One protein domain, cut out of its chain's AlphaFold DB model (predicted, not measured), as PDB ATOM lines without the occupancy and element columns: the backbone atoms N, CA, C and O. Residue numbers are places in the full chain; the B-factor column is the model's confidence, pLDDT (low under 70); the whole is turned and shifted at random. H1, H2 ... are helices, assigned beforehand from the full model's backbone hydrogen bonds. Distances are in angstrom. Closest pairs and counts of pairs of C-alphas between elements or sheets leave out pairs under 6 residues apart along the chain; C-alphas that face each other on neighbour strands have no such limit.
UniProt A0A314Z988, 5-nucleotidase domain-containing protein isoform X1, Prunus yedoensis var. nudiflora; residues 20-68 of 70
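AT A GLANCE: This is residues 20 to 68 of the 70 residues of the protein "5-nucleotidase domain-containing protein isoform X1" of Prunus yedoensis var. nudiflora (UniProt A0A314Z988). This model has little regular structure: three short helices, H1, H2 and H3, are strung far apart along an open, winding chain, with no core between them. H1 and H2 lie toward one end of the longest axis, and a stretch of 23 residues without a named element leads across to H3 at the other end. The printed part has 49 residues, of which 18 are in the helices; the class is all helix, with no named strand. It is extended, with a radius of gyration of the C-alphas of 15.5 A and spans of 40 by 29 by 16 A.

HOW THE PARTS SIT: H1, residues 20 to 27, touches no helix. H2, residues 35 to 40, is apart from H1, and H3, residues 64 to 67, is apart from both. In H1 every O i to N i+4 pair is within hydrogen-bond range; in H2 0 of 2 are, but 3 of 3 O i to N i+3 pairs; H3 is too short for an O i to N i+4 pair.

IN THESE COORDINATES: H1 begins at C-alpha 20 (-13.048, -31.122, 28.675) and is 10.7 A long. H2 is 10.1 A long from C-alpha 35 to C-alpha 40. H3, 5.5 A long, ends at C-alpha 67 (24.239, -23.842, 25.432).

THE WHOLE: The C-alphas farthest apart, of Glu 36 and Leu 66, are 40.6 A apart. The link from H2 to H3 is long; that from H1 to H2 is short. The printed part has no cut, and Lys 68 has a pLDDT under 70.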
ATOM      1  N   PHE A  20     -13.203 -30.236  29.830       97.00
ATOM      2  CA  PHE A  20     -13.048 -31.122  28.675       97.00
ATOM      3  C   PHE A  20     -11.573 -31.467  28.424       97.00
ATOM      4  O   PHE A  20     -11.241 -32.644  28.302       97.00
ATOM      5  N   ALA A  21     -10.687 -30.467  28.404       95.69
ATOM      6  CA  ALA A  21      -9.253 -30.679  28.211       95.69
ATOM      7  C   ALA A  21      -8.637 -31.542  29.322       95.69
ATOM      8  O   ALA A  21      -7.899 -32.478  29.018       95.69
ATOM      9  N   TYR A  22      -9.026 -31.303  30.579       94.75
ATOM     10  CA  TYR A  22      -8.628 -32.136  31.714       94.75
ATOM     11  C   TYR A  22      -8.954 -33.618  31.472       94.75
ATOM     12  O   TYR A  22      -8.082 -34.473  31.604       94.75
ATOM     13  N   HIS A  23     -10.182 -33.937  31.049       97.12
ATOM     14  CA  HIS A  23     -10.577 -35.325  30.789       97.12
ATOM     15  C   HIS A  23      -9.829 -35.947  29.605       97.12
ATOM     16  O   HIS A  23      -9.456 -37.116  29.685       97.12
ATOM     17  N   ILE A  24      -9.561 -35.191  28.534       96.31
ATOM     18  CA  ILE A  24      -8.730 -35.688  27.425       96.31
ATOM     19  C   ILE A  24      -7.334 -36.054  27.935       96.31
ATOM     20  O   ILE A  24      -6.865 -37.153  27.659       96.31
ATOM     21  N   HIS A  25      -6.704 -35.196  28.740       91.81
ATOM     22  CA  HIS A  25      -5.389 -35.483  29.318       91.81
ATOM     23  C   HIS A  25      -5.388 -36.629  30.341       91.81
ATOM     24  O   HIS A  25      -4.332 -37.203  30.592       91.81
ATOM     25  N   GLN A  26      -6.523 -36.939  30.973       94.25
ATOM     26  CA  GLN A  26      -6.630 -38.064  31.910       94.25
ATOM     27  C   GLN A  26      -6.914 -39.401  31.224       94.25
ATOM     28  O   GLN A  26      -6.481 -40.432  31.734       94.25
ATOM     29  N   TYR A  27      -7.660 -39.402  30.119       97.00
ATOM     30  CA  TYR A  27      -8.209 -40.636  29.549       97.00
ATOM     31  C   TYR A  27      -7.666 -41.018  28.178       97.00
ATOM     32  O   TYR A  27      -7.827 -42.170  27.782       97.00
ATOM     33  N   ALA A  28      -7.068 -40.089  27.435       95.62
ATOM     34  CA  ALA A  28      -6.518 -40.377  26.121       95.62
ATOM     35  C   ALA A  28      -4.992 -40.292  26.157       95.62
ATOM     36  O   ALA A  28      -4.437 -39.214  26.362       95.62
ATOM     37  N   ASP A  29      -4.324 -41.411  25.874       92.62
ATOM     38  CA  ASP A  29      -2.866 -41.430  25.695       92.62
ATOM     39  C   ASP A  29      -2.449 -40.566  24.494       92.62
ATOM     40  O   ASP A  29      -1.444 -39.860  24.528       92.62
ATOM     41  N   VAL A  30      -3.256 -40.595  23.427       92.88
ATOM     42  CA  VAL A  30      -3.098 -39.766  22.228       92.88
ATOM     43  C   VAL A  30      -4.478 -39.347  21.726       92.88
ATOM     44  O   VAL A  30      -5.405 -40.155  21.680       92.88
ATOM     45  N   TYR A  31      -4.617 -38.092  21.297       94.31
ATOM     46  CA  TYR A  31      -5.821 -37.595  20.633       94.31
ATOM     47  C   TYR A  31      -5.468 -36.882  19.328       94.31
ATOM     48  O   TYR A  31      -4.401 -36.288  19.176       94.31
ATOM     49  N   THR A  32      -6.376 -36.948  18.359       95.81
ATOM     50  CA  THR A  32      -6.225 -36.311  17.049       95.81
ATOM     51  C   THR A  32      -7.599 -35.957  16.481       95.81
ATOM     52  O   THR A  32      -8.617 -36.431  16.983       95.81
ATOM     53  N   SER A  33      -7.659 -35.112  15.450       96.25
ATOM     54  CA  SER A  33      -8.939 -34.649  14.892       96.25
ATOM     55  C   SER A  33      -9.740 -35.747  14.190       96.25
ATOM     56  O   SER A  33     -10.966 -35.661  14.146       96.25
ATOM     57  N   LYS A  34      -9.062 -36.758  13.633       97.19
ATOM     58  CA  LYS A  34      -9.677 -37.898  12.945       97.19
ATOM     59  C   LYS A  34      -8.741 -39.120  12.930       97.19
ATOM     60  O   LYS A  34      -7.523 -38.923  12.887       97.19
ATOM     61  N   PRO A  35      -9.260 -40.360  12.933       94.94
ATOM     62  CA  PRO A  35      -8.434 -41.569  12.999       94.94
ATOM     63  C   PRO A  35      -7.433 -41.710  11.848       94.94
ATOM     64  O   PRO A  35      -6.341 -42.232  12.043       94.94
ATOM     65  N   GLU A  36      -7.751 -41.194  10.659       97.50
ATOM     66  CA  GLU A  36      -6.883 -41.302   9.481       97.50
ATOM     67  C   GLU A  36      -5.549 -40.575   9.675       97.50
ATOM     68  O   GLU A  36      -4.580 -40.876   8.986       97.50
ATOM     69  N   ASN A  37      -5.466 -39.646  10.632       96.69
ATOM     70  CA  ASN A  37      -4.205 -38.991  10.964       96.69
ATOM     71  C   ASN A  37      -3.169 -39.983  11.516       96.69
ATOM     72  O   ASN A  37      -1.975 -39.739  11.365       96.69
ATOM     73  N   PHE A  38      -3.587 -41.112  12.102       93.75
ATOM     74  CA  PHE A  38      -2.661 -42.167  12.523       93.75
ATOM     75  C   PHE A  38      -2.004 -42.881  11.336       93.75
ATOM     76  O   PHE A  38      -0.892 -43.375  11.475       93.75
ATOM     77  N   LEU A  39      -2.628 -42.861  10.151       95.62
ATOM     78  CA  LEU A  39      -2.063 -43.453   8.930       95.62
ATOM     79  C   LEU A  39      -0.876 -42.652   8.372       95.62
ATOM     80  O   LEU A  39      -0.194 -43.119   7.464       95.62
ATOM     81  N   LEU A  40      -0.633 -41.444   8.893       95.75
ATOM     82  CA  LEU A  40       0.545 -40.638   8.557       95.75
ATOM     83  C   LEU A  40       1.819 -41.141   9.248       95.75
ATOM     84  O   LEU A  40       2.911 -40.674   8.925       95.75
ATOM     85  N   TYR A  41       1.686 -42.072  10.194       95.31
ATOM     86  CA  TYR A  41       2.791 -42.664  10.933       95.31
ATOM     87  C   TYR A  41       2.981 -44.131  10.522       95.31
ATOM     88  O   TYR A  41       1.999 -44.817  10.227       95.31
ATOM     89  N   PRO A  42       4.227 -44.638  10.516       96.12
ATOM     90  CA  PRO A  42       4.474 -46.072  10.420       96.12
ATOM     91  C   PRO A  42       3.723 -46.841  11.520       96.12
ATOM     92  O   PRO A  42       3.669 -46.348  12.650       96.12
ATOM     93  N   PRO A  43       3.191 -48.046  11.246       93.69
ATOM     94  CA  PRO A  43       2.530 -48.868  12.265       93.69
ATOM     95  C   PRO A  43       3.407 -49.169  13.491       93.69
ATOM     96  O   PRO A  43       2.891 -49.366  14.587       93.69
ATOM     97  N   GLU A  44       4.729 -49.173  13.321       95.75
ATOM     98  CA  GLU A  44       5.723 -49.430  14.367       95.75
ATOM     99  C   GLU A  44       6.224 -48.148  15.060       95.75
ATOM    100  O   GLU A  44       7.162 -48.196  15.861       95.75
ATOM    101  N   ALA A  45       5.654 -46.984  14.734       94.44
ATOM    102  CA  ALA A  45       6.086 -45.712  15.293       94.44
ATOM    103  C   ALA A  45       5.794 -45.618  16.797       94.44
ATOM    104  O   ALA A  45       4.695 -45.904  17.268       94.44
ATOM    105  N   TRP A  46       6.779 -45.121  17.543       94.06
ATOM    106  CA  TRP A  46       6.628 -44.765  18.949       94.06
ATOM    107  C   TRP A  46       6.232 -43.293  19.062       94.06
ATOM    108  O   TRP A  46       6.926 -42.409  18.556       94.06
ATOM    109  N   LEU A  47       5.111 -43.020  19.728       91.19
ATOM    110  CA  LEU A  47       4.623 -41.663  19.959       91.19
ATOM    111  C   LEU A  47       5.116 -41.175  21.324       91.19
ATOM    112  O   LEU A  47       4.729 -41.706  22.362       91.19
ATOM    113  N   HIS A  48       5.982 -40.164  21.318       89.88
ATOM    114  CA  HIS A  48       6.550 -39.580  22.531       89.88
ATOM    115  C   HIS A  48       5.930 -38.217  22.821       89.88
ATOM    116  O   HIS A  48       5.830 -37.365  21.936       89.88
ATOM    117  N   VAL A  49       5.551 -37.992  24.080       85.81
ATOM    118  CA  VAL A  49       5.103 -36.674  24.533       85.81
ATOM    119  C   VAL A  49       6.287 -35.692  24.543       85.81
ATOM    120  O   VAL A  49       7.379 -36.057  24.989       85.81
ATOM    121  N   PRO A  50       6.106 -34.442  24.079       82.25
ATOM    122  CA  PRO A  50       7.082 -33.380  24.284       82.25
ATOM    123  C   PRO A  50       7.432 -33.214  25.766       82.25
ATOM    124  O   PRO A  50       6.553 -33.179  26.630       82.25
ATOM    125  N   PHE A  51       8.723 -33.078  26.067       73.44
ATOM    126  CA  PHE A  51       9.221 -32.962  27.442       73.44
ATOM    127  C   PHE A  51       8.756 -31.676  28.152       73.44
ATOM    128  O   PHE A  51       8.805 -31.589  29.378       73.44
ATOM    129  N   ASP A  52       8.308 -30.671  27.400       73.75
ATOM    130  CA  ASP A  52       7.909 -29.348  27.878       73.75
ATOM    131  C   ASP A  52       6.387 -29.133  27.916       73.75
ATOM    132  O   ASP A  52       5.935 -28.024  28.195       73.75
ATOM    133  N   ILE A  53       5.574 -30.175  27.697       71.19
ATOM    134  CA  ILE A  53       4.111 -30.021  27.609       71.19
ATOM    135  C   ILE A  53       3.452 -29.675  28.956       71.19
ATOM    136  O   ILE A  53       2.372 -29.089  28.995       71.19
ATOM    137  N   LYS A  54       4.107 -30.013  30.075       71.38
ATOM    138  CA  LYS A  54       3.616 -29.756  31.434       71.38
ATOM    139  C   LYS A  54       4.726 -29.168  32.298       71.38
ATOM    140  O   LYS A  54       5.283 -29.814  33.185       71.38
ATOM    141  N   ILE A  55       5.063 -27.915  32.003       73.75
ATOM    142  CA  ILE A  55       5.951 -27.103  32.837       73.75
ATOM    143  C   ILE A  55       5.251 -26.888  34.183       73.75
ATOM    144  O   ILE A  55       4.265 -26.158  34.274       73.75
ATOM    145  N   MET A  56       5.728 -27.563  35.228       79.25
ATOM    146  CA  MET A  56       5.244 -27.350  36.587       79.25
ATOM    147  C   MET A  56       5.649 -25.949  37.061       79.25
ATOM    148  O   MET A  56       6.657 -25.425  36.591       79.25
ATOM    149  N   PRO A  57       4.947 -25.339  38.034       80.06
ATOM    150  CA  PRO A  57       5.292 -23.996  38.514       80.06
ATOM    151  C   PRO A  57       6.745 -23.835  39.001       80.06
ATOM    152  O   PRO A  57       7.271 -22.731  39.003       80.06
ATOM    153  N   HIS A  58       7.393 -24.933  39.405       82.69
ATOM    154  CA  HIS A  58       8.794 -24.963  39.835       82.69
ATOM    155  C   HIS A  58       9.781 -25.352  38.718       82.69
ATOM    156  O   HIS A  58      10.986 -25.388  38.956       82.69
ATOM    157  N   HIS A  59       9.308 -25.678  37.514       84.25
ATOM    158  CA  HIS A  59      10.188 -25.934  36.380       84.25
ATOM    159  C   HIS A  59      10.775 -24.608  35.891       84.25
ATOM    160  O   HIS A  59      10.059 -23.700  35.470       84.25
ATOM    161  N   VAL A  60      12.101 -24.514  35.911       78.44
ATOM    162  CA  VAL A  60      12.835 -23.373  35.363       78.44
ATOM    163  C   VAL A  60      13.194 -23.690  33.916       78.44
ATOM    164  O   VAL A  60      13.935 -24.636  33.648       78.44
ATOM    165  N   LYS A  61      12.684 -22.905  32.962       73.38
ATOM    166  CA  LYS A  61      13.090 -23.030  31.557       73.38
ATOM    167  C   LYS A  61      14.509 -22.484  31.410       73.38
ATOM    168  O   LYS A  61      14.711 -21.272  31.385       73.38
ATOM    169  N   VAL A  62      15.492 -23.374  31.319       76.12
ATOM    170  CA  VAL A  62      16.869 -22.989  30.994       76.12
ATOM    171  C   VAL A  62      16.889 -22.498  29.548       76.12
ATOM    172  O   VAL A  62      16.439 -23.199  28.641       76.12
ATOM    173  N   SER A  63      17.356 -21.269  29.321       77.00
ATOM    174  CA  SER A  63      17.430 -20.721  27.966       77.00
ATOM    175  C   SER A  63      18.400 -21.542  27.119       77.00
ATOM    176  O   SER A  63      19.556 -21.713  27.497       77.00
ATOM    177  N   SER A  64      17.969 -21.985  25.935       72.75
ATOM    178  CA  SER A  64      18.839 -22.684  24.978       72.75
ATOM    179  C   SER A  64      20.020 -21.825  24.515       72.75
ATOM    180  O   SER A  64      21.040 -22.355  24.085       72.75
ATOM    181  N   SER A  65      19.927 -20.498  24.655       77.56
ATOM    182  CA  SER A  65      21.048 -19.583  24.418       77.56
ATOM    183  C   SER A  65      22.230 -19.803  25.365       77.56
ATOM    184  O   SER A  65      23.328 -19.387  25.024       77.56
ATOM    185  N   LEU A  66      22.027 -20.440  26.525       70.69
ATOM    186  CA  LEU A  66      23.101 -20.768  27.473       70.69
ATOM    187  C   LEU A  66      23.988 -21.922  26.987       70.69
ATOM    188  O   LEU A  66      25.112 -22.049  27.453       70.69
ATOM    189  N   PHE A  67      23.501 -22.728  26.039       73.38
ATOM    190  CA  PHE A  67      24.239 -23.842  25.432       73.38
ATOM    191  C   PHE A  67      24.787 -23.500  24.041       73.38
ATOM    192  O   PHE A  67      25.361 -24.352  23.372       73.38
ATOM    193  N   LYS A  68      24.623 -22.253  23.580       64.31
ATOM    194  CA  LYS A  68      25.303 -21.754  22.381       64.31
ATOM    195  C   LYS A  68      26.709 -21.319  22.776       64.31
ATOM    196  O   LYS A  68      26.904 -20.130  22.982       64.31
TER     197      LYS A  68